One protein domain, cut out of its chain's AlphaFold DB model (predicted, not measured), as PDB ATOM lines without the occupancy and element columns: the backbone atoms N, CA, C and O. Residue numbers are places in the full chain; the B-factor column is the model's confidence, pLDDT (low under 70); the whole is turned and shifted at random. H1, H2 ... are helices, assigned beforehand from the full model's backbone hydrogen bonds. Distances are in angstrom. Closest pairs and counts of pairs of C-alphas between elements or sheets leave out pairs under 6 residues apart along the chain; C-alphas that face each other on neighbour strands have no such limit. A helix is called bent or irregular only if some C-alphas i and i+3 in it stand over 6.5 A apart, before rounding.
ATOM      1  N   PRO A   2     -34.781  -7.413  17.212       85.50
ATOM      2  CA  PRO A   2     -34.061  -6.240  17.705       85.50
ATOM      3  C   PRO A   2     -34.452  -5.920  19.156       85.50
ATOM      4  O   PRO A   2     -35.588  -6.142  19.573       85.50
ATOM      5  N   GLN A   3     -33.518  -5.359  19.926       88.19
ATOM      6  CA  GLN A   3     -33.789  -4.911  21.291       88.19
ATOM      7  C   GLN A   3     -34.668  -3.653  21.260       88.19
ATOM      8  O   GLN A   3     -34.192  -2.547  21.009       88.19
ATOM      9  N   VAL A   4     -35.959  -3.810  21.549       88.38
ATOM     10  CA  VAL A   4     -36.946  -2.722  21.430       88.38
ATOM     11  C   VAL A   4     -36.614  -1.520  22.311       88.38
ATOM     12  O   VAL A   4     -36.771  -0.381  21.887       88.38
ATOM     13  N   SER A   5     -36.094  -1.752  23.520       87.31
ATOM     14  CA  SER A   5     -35.754  -0.674  24.459       87.31
ATOM     15  C   SER A   5     -34.630   0.247  23.971       87.31
ATOM     16  O   SER A   5     -34.384   1.276  24.593       87.31
ATOM     17  N   THR A   6     -33.910  -0.132  22.909       88.31
ATOM     18  CA  THR A   6     -32.830   0.664  22.309       88.31
ATOM     19  C   THR A   6     -33.212   1.262  20.953       88.31
ATOM     20  O   THR A   6     -32.371   1.886  20.313       88.31
ATOM     21  N   LEU A   7     -34.455   1.074  20.497       86.19
ATOM     22  CA  LEU A   7     -34.974   1.711  19.288       86.19
ATOM     23  C   LEU A   7     -35.525   3.097  19.632       86.19
ATOM     24  O   LEU A   7     -36.329   3.244  20.552       86.19
ATOM     25  N   TYR A   8     -35.117   4.114  18.872       85.44
ATOM     26  CA  TYR A   8     -35.781   5.413  18.944       85.44
ATOM     27  C   TYR A   8     -37.193   5.282  18.355       85.44
ATOM     28  O   TYR A   8     -37.323   4.722  17.260       85.44
ATOM     29  N   PRO A   9     -38.241   5.789  19.035       78.38
ATOM     30  CA  PRO A   9     -39.625   5.674  18.569       78.38
ATOM     31  C   PRO A   9     -39.842   6.164  17.131       78.38
ATOM     32  O   PRO A   9     -40.660   5.621  16.397       78.38
ATOM     33  N   GLU A  10     -39.075   7.163  16.697       84.81
ATOM     34  CA  GLU A  10     -39.170   7.760  15.366       84.81
ATOM     35  C   GLU A  10     -38.664   6.845  14.241       84.81
ATOM     36  O   GLU A  10     -39.005   7.070  13.081       84.81
ATOM     37  N   TYR A  11     -37.874   5.813  14.553       84.00
ATOM     38  CA  TYR A  11     -37.424   4.826  13.565       84.00
ATOM     39  C   TYR A  11     -38.411   3.671  13.369       84.00
ATOM     40  O   TYR A  11     -38.284   2.929  12.398       84.00
ATOM     41  N   LEU A  12     -39.401   3.527  14.254       85.69
ATOM     42  CA  LEU A  12     -40.429   2.491  14.182       85.69
ATOM     43  C   LEU A  12     -41.797   3.089  14.530       85.69
ATOM     44  O   LEU A  12     -42.404   2.772  15.550       85.69
ATOM     45  N   THR A  13     -42.267   3.999  13.676       86.50
ATOM     46  CA  THR A  13     -43.515   4.747  13.902       86.50
ATOM     47  C   THR A  13     -44.775   3.902  13.739       86.50
ATOM     48  O   THR A  13     -45.821   4.266  14.268       86.50
ATOM     49  N   ASP A  14     -44.689   2.809  12.977       90.25
ATOM     50  CA  ASP A  14     -45.769   1.839  12.806       90.25
ATOM     51  C   ASP A  14     -45.363   0.501  13.446       90.25
ATOM     52  O   ASP A  14     -44.521  -0.206  12.888       90.25
ATOM     53  N   PRO A  15     -45.940   0.128  14.603       87.94
ATOM     54  CA  PRO A  15     -45.599  -1.117  15.272       87.94
ATOM     55  C   PRO A  15     -46.106  -2.357  14.527       87.94
ATOM     56  O   PRO A  15     -45.611  -3.441  14.806       87.94
ATOM     57  N   TYR A  16     -47.044  -2.244  13.576       88.62
ATOM     58  CA  TYR A  16     -47.536  -3.406  12.824       88.62
ATOM     59  C   TYR A  16     -46.518  -3.938  11.810       88.62
ATOM     60  O   TYR A  16     -46.657  -5.076  11.366       88.62
ATOM     61  N   ILE A  17     -45.475  -3.169  11.475       88.38
ATOM     62  CA  ILE A  17     -44.438  -3.594  10.522       88.38
ATOM     63  C   ILE A  17     -43.603  -4.781  11.025       88.38
ATOM     64  O   ILE A  17     -42.949  -5.448  10.231       88.38
ATOM     65  N   ILE A  18     -43.626  -5.069  12.331       86.50
ATOM     66  CA  ILE A  18     -42.938  -6.235  12.908       86.50
ATOM     67  C   ILE A  18     -43.672  -7.551  12.625       86.50
ATOM     68  O   ILE A  18     -43.139  -8.609  12.942       86.50
ATOM     69  N   ILE A  19     -44.893  -7.490  12.078       87.88
ATOM     70  CA  ILE A  19     -45.716  -8.662  11.788       87.88
ATOM     71  C   ILE A  19     -45.733  -8.912  10.285       87.88
ATOM     72  O   ILE A  19     -46.159  -8.058   9.506       87.88
ATOM     73  N   CYS A  20     -45.368 -10.122   9.876       88.81
ATOM     74  CA  CYS A  20     -45.563 -10.554   8.502       88.81
ATOM     75  C   CYS A  20     -47.058 -10.857   8.277       88.81
ATOM     76  O   CYS A  20     -47.635 -11.657   9.015       88.81
ATOM     77  N   PRO A  21     -47.721 -10.281   7.253       86.38
ATOM     78  CA  PRO A  21     -49.131 -10.569   6.965       86.38
ATOM     79  C   PRO A  21     -49.424 -12.041   6.651       86.38
ATOM     80  O   PRO A  21     -50.572 -12.473   6.748       86.38
ATOM     81  N   SER A  22     -48.398 -12.788   6.243       84.31
ATOM     82  CA  SER A  22     -48.484 -14.213   5.921       84.31
ATOM     83  C   SER A  22     -48.116 -15.120   7.102       84.31
ATOM     84  O   SER A  22     -48.227 -16.337   6.978       84.31
ATOM     85  N   ASP A  23     -47.690 -14.554   8.235       83.12
ATOM     86  CA  ASP A  23     -47.394 -15.305   9.453       83.12
ATOM     87  C   ASP A  23     -48.659 -16.043   9.951       83.12
ATOM     88  O   ASP A  23     -49.711 -15.407  10.120       83.12
ATOM     89  N   PRO A  24     -48.604 -17.362  10.215       81.62
ATOM     90  CA  PRO A  24     -49.724 -18.115  10.785       81.62
ATOM     91  C   PRO A  24     -50.266 -17.528  12.101       81.62
ATOM     92  O   PRO A  24     -51.466 -17.619  12.382       81.62
ATOM     93  N   SER A  25     -49.405 -16.881  12.888       82.81
ATOM     94  CA  SER A  25     -49.725 -16.200  14.141       82.81
ATOM     95  C   SER A  25     -50.178 -14.746  13.971       82.81
ATOM     96  O   SER A  25     -50.500 -14.102  14.975       82.81
ATOM     97  N   TYR A  26     -50.290 -14.217  12.743       87.19
ATOM     98  CA  TYR A  26     -50.627 -12.808  12.474       87.19
ATOM     99  C   TYR A  26     -51.799 -12.294  13.324       87.19
ATOM    100  O   TYR A  26     -51.723 -11.235  13.947       87.19
ATOM    101  N   SER A  27     -52.892 -13.063  13.401       89.81
ATOM    102  CA  SER A  27     -54.094 -12.654  14.147       89.81
ATOM    103  C   SER A  27     -53.852 -12.545  15.657       89.81
ATOM    104  O   SER A  27     -54.403 -11.653  16.304       89.81
ATOM    105  N   ASN A  28     -53.019 -13.426  16.218       89.56
ATOM    106  CA  ASN A  28     -52.660 -13.407  17.636       89.56
ATOM    107  C   ASN A  28     -51.773 -12.204  17.942       89.56
ATOM    108  O   ASN A  28     -52.046 -11.458  18.884       89.56
ATOM    109  N   MET A  29     -50.755 -11.980  17.110       87.00
ATOM    110  CA  MET A  29     -49.841 -10.857  17.273       87.00
ATOM    111  C   MET A  29     -50.558  -9.517  17.125       87.00
ATOM    112  O   MET A  29     -50.419  -8.633  17.971       87.00
ATOM    113  N   LYS A  30     -51.403  -9.386  16.098       91.62
ATOM    114  CA  LYS A  30     -52.202  -8.179  15.891       91.62
ATOM    115  C   LYS A  30     -53.054  -7.870  17.123       91.62
ATOM    116  O   LYS A  30     -53.097  -6.727  17.566       91.62
ATOM    117  N   LYS A  31     -53.694  -8.888  17.707       93.69
ATOM    118  CA  LYS A  31     -54.476  -8.721  18.935       93.69
ATOM    119  C   LYS A  31     -53.613  -8.243  20.108       93.69
ATOM    120  O   LYS A  31     -54.024  -7.325  20.806       93.69
ATOM    121  N   ARG A  32     -52.421  -8.818  20.307       92.62
ATOM    122  CA  ARG A  32     -51.486  -8.377  21.359       92.62
ATOM    123  C   ARG A  32     -51.085  -6.910  21.182       92.62
ATOM    124  O   ARG A  32     -51.108  -6.170  22.161       92.62
ATOM    125  N   LEU A  33     -50.768  -6.482  19.955       91.44
ATOM    126  CA  LEU A  33     -50.465  -5.078  19.639       91.44
ATOM    127  C   LEU A  33     -51.640  -4.149  19.949       91.44
ATOM    128  O   LEU A  33     -51.436  -3.106  20.574       91.44
ATOM    129  N   ASP A  34     -52.851  -4.528  19.530       93.19
ATOM    130  CA  ASP A  34     -54.071  -3.763  19.794       93.19
ATOM    131  C   ASP A  34     -54.285  -3.614  21.319       93.19
ATOM    132  O   ASP A  34     -54.480  -2.504  21.817       93.19
ATOM    133  N   ASP A  35     -54.161  -4.713  22.075       94.62
ATOM    134  CA  ASP A  35     -54.326  -4.753  23.537       94.62
ATOM    135  C   ASP A  35     -53.226  -3.961  24.280       94.62
ATOM    136  O   ASP A  35     -53.464  -3.401  25.355       94.62
ATOM    137  N   ALA A  36     -52.019  -3.884  23.711       92.44
ATOM    138  CA  ALA A  36     -50.899  -3.102  24.234       92.44
ATOM    139  C   ALA A  36     -50.888  -1.642  23.748       92.44
ATOM    140  O   ALA A  36     -49.991  -0.890  24.134       92.44
ATOM    141  N   ASN A  37     -51.850  -1.226  22.913       90.62
ATOM    142  CA  ASN A  37     -51.884   0.095  22.279       90.62
ATOM    143  C   ASN A  37     -50.568   0.438  21.542       90.62
ATOM    144  O   ASN A  37     -50.066   1.559  21.627       90.62
ATOM    145  N   GLY A  38     -49.979  -0.553  20.864       87.19
ATOM    146  CA  GLY A  38     -48.727  -0.400  20.120       87.19
ATOM    147  C   GLY A  38     -47.456  -0.295  20.973       87.19
ATOM    148  O   GLY A  38     -46.396   0.006  20.431       87.19
ATOM    149  N   ASP A  39     -47.524  -0.532  22.288       88.81
ATOM    150  CA  ASP A  39     -46.347  -0.513  23.166       88.81
ATOM    151  C   ASP A  39     -45.468  -1.757  22.953       88.81
ATOM    152  O   ASP A  39     -45.658  -2.813  23.562       88.81
ATOM    153  N   LEU A  40     -44.470  -1.608  22.084       87.75
ATOM    154  CA  LEU A  40     -43.527  -2.673  21.751       87.75
ATOM    155  C   LEU A  40     -42.601  -3.052  22.910       87.75
ATOM    156  O   LEU A  40     -42.087  -4.167  22.929       87.75
ATOM    157  N   VAL A  41     -42.371  -2.165  23.887       88.31
ATOM    158  CA  VAL A  41     -41.526  -2.497  25.046       88.31
ATOM    159  C   VAL A  41     -42.232  -3.535  25.913       88.31
ATOM    160  O   VAL A  41     -41.587  -4.448  26.425       88.31
ATOM    161  N   ARG A  42     -43.563  -3.446  26.031       88.62
ATOM    162  CA  ARG A  42     -44.384  -4.454  26.721       88.62
ATOM    163  C   ARG A  42     -44.519  -5.765  25.953       88.62
ATOM    164  O   ARG A  42     -44.843  -6.774  26.565       88.62
ATOM    165  N   LEU A  43     -44.275  -5.742  24.646       88.12
ATOM    166  CA  LEU A  43     -44.354  -6.898  23.750       88.12
ATOM    167  C   LEU A  43     -42.974  -7.338  23.249       88.12
ATOM    168  O   LEU A  43     -42.870  -7.996  22.217       88.12
ATOM    169  N   CYS A  44     -41.908  -6.977  23.967       85.62
ATOM    170  CA  CYS A  44     -40.533  -7.208  23.530       85.62
ATOM    171  C   CYS A  44     -40.203  -8.692  23.315       85.62
ATOM    172  O   CYS A  44     -39.368  -9.004  22.473       85.62
ATOM    173  N   GLU A  45     -40.890  -9.586  24.030       82.50
ATOM    174  CA  GLU A  45     -40.766 -11.042  23.900       82.50
ATOM    175  C   GLU A  45     -41.319 -11.590  22.575       82.50
ATOM    176  O   GLU A  45     -40.992 -12.709  22.207       82.50
ATOM    177  N   TRP A  46     -42.144 -10.814  21.864       84.62
ATOM    178  CA  TRP A  46     -42.803 -11.257  20.638       84.62
ATOM    179  C   TRP A  46     -42.300 -10.547  19.373       84.62
ATOM    180  O   TRP A  46     -42.753 -10.833  18.270       84.62
ATOM    181  N   VAL A  47     -41.367  -9.601  19.496       86.38
ATOM    182  CA  VAL A  47     -40.927  -8.757  18.369       86.38
ATOM    183  C   VAL A  47     -40.251  -9.532  17.226       86.38
ATOM    184  O   VAL A  47     -40.095  -8.997  16.131       86.38
ATOM    185  N   ASP A  48     -39.857 -10.782  17.450       83.75
ATOM    186  CA  ASP A  48     -39.281 -11.696  16.461       83.75
ATOM    187  C   ASP A  48     -40.185 -12.837  16.010       83.75
ATOM    188  O   ASP A  48     -39.698 -13.743  15.339       83.75
ATOM    189  N   GLU A  49     -41.485 -12.793  16.311       83.12
ATOM    190  CA  GLU A  49     -42.397 -13.870  15.904       83.12
ATOM    191  C   GLU A  49     -42.403 -14.049  14.371       83.12
ATOM    192  O   GLU A  49     -42.247 -15.164  13.869       83.12
ATOM    193  N   SER A  50     -42.436 -12.942  13.619       85.56
ATOM    194  CA  SER A  50     -42.458 -12.980  12.153       85.56
ATOM    195  C   SER A  50     -41.089 -12.876  11.474       85.56
ATOM    196  O   SER A  50     -40.959 -13.217  10.300       85.56
TER     197      SER A  50
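What this domain is: This is residues 2 to 50 of the 245 residues of an uncharacterized protein of Candidatus Hydrogenedentes bacterium (UniProt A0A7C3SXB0). Little regular structure is here: a small body mostly of loops, with helix H2 along one side, residues 2 to 14 curving round the far end, and residues 36 to 50 folding back from H2 toward the middle. The 49 printed residues hold two named helices, H1 then H2, and no named strand; the class is all helix, with only 14 residues in named elements. It is compact, with a radius of gyration of the C-alphas of 10.1 A, yet elongated, spanning 28 by 18 by 18 A.

Where its parts are: Start at C-alpha 2, (-34.061, -6.240, 17.705). H1, residues 15 to 18, begins at (-45.599, -1.117, 15.272); it is neither bent nor irregular, but only just, its first and last C-alphas being 6.2 A apart. H2, residues 26 to 35, runs 14.2 A to C-alpha 35 at (-54.326, -4.753, 23.537).

How they stand to each other: H1 and H2 only just touch, with 3 pairs of C-alphas within 8 A; look at the closest, Tyr 16 and Lys 30, 7.3 A apart. In H2 every O i to N i+4 pair is within hydrogen-bond range; H1 is too short for one, and its one O i to N i+3 pair is not within range.

The domain as a whole: The C-alphas of Tyr 8 and Pro 24 are farthest apart, 28.5 A. The printed part has no cut, the link from H1 to H2 is short, and no printed residue is under 70 in pLDDT.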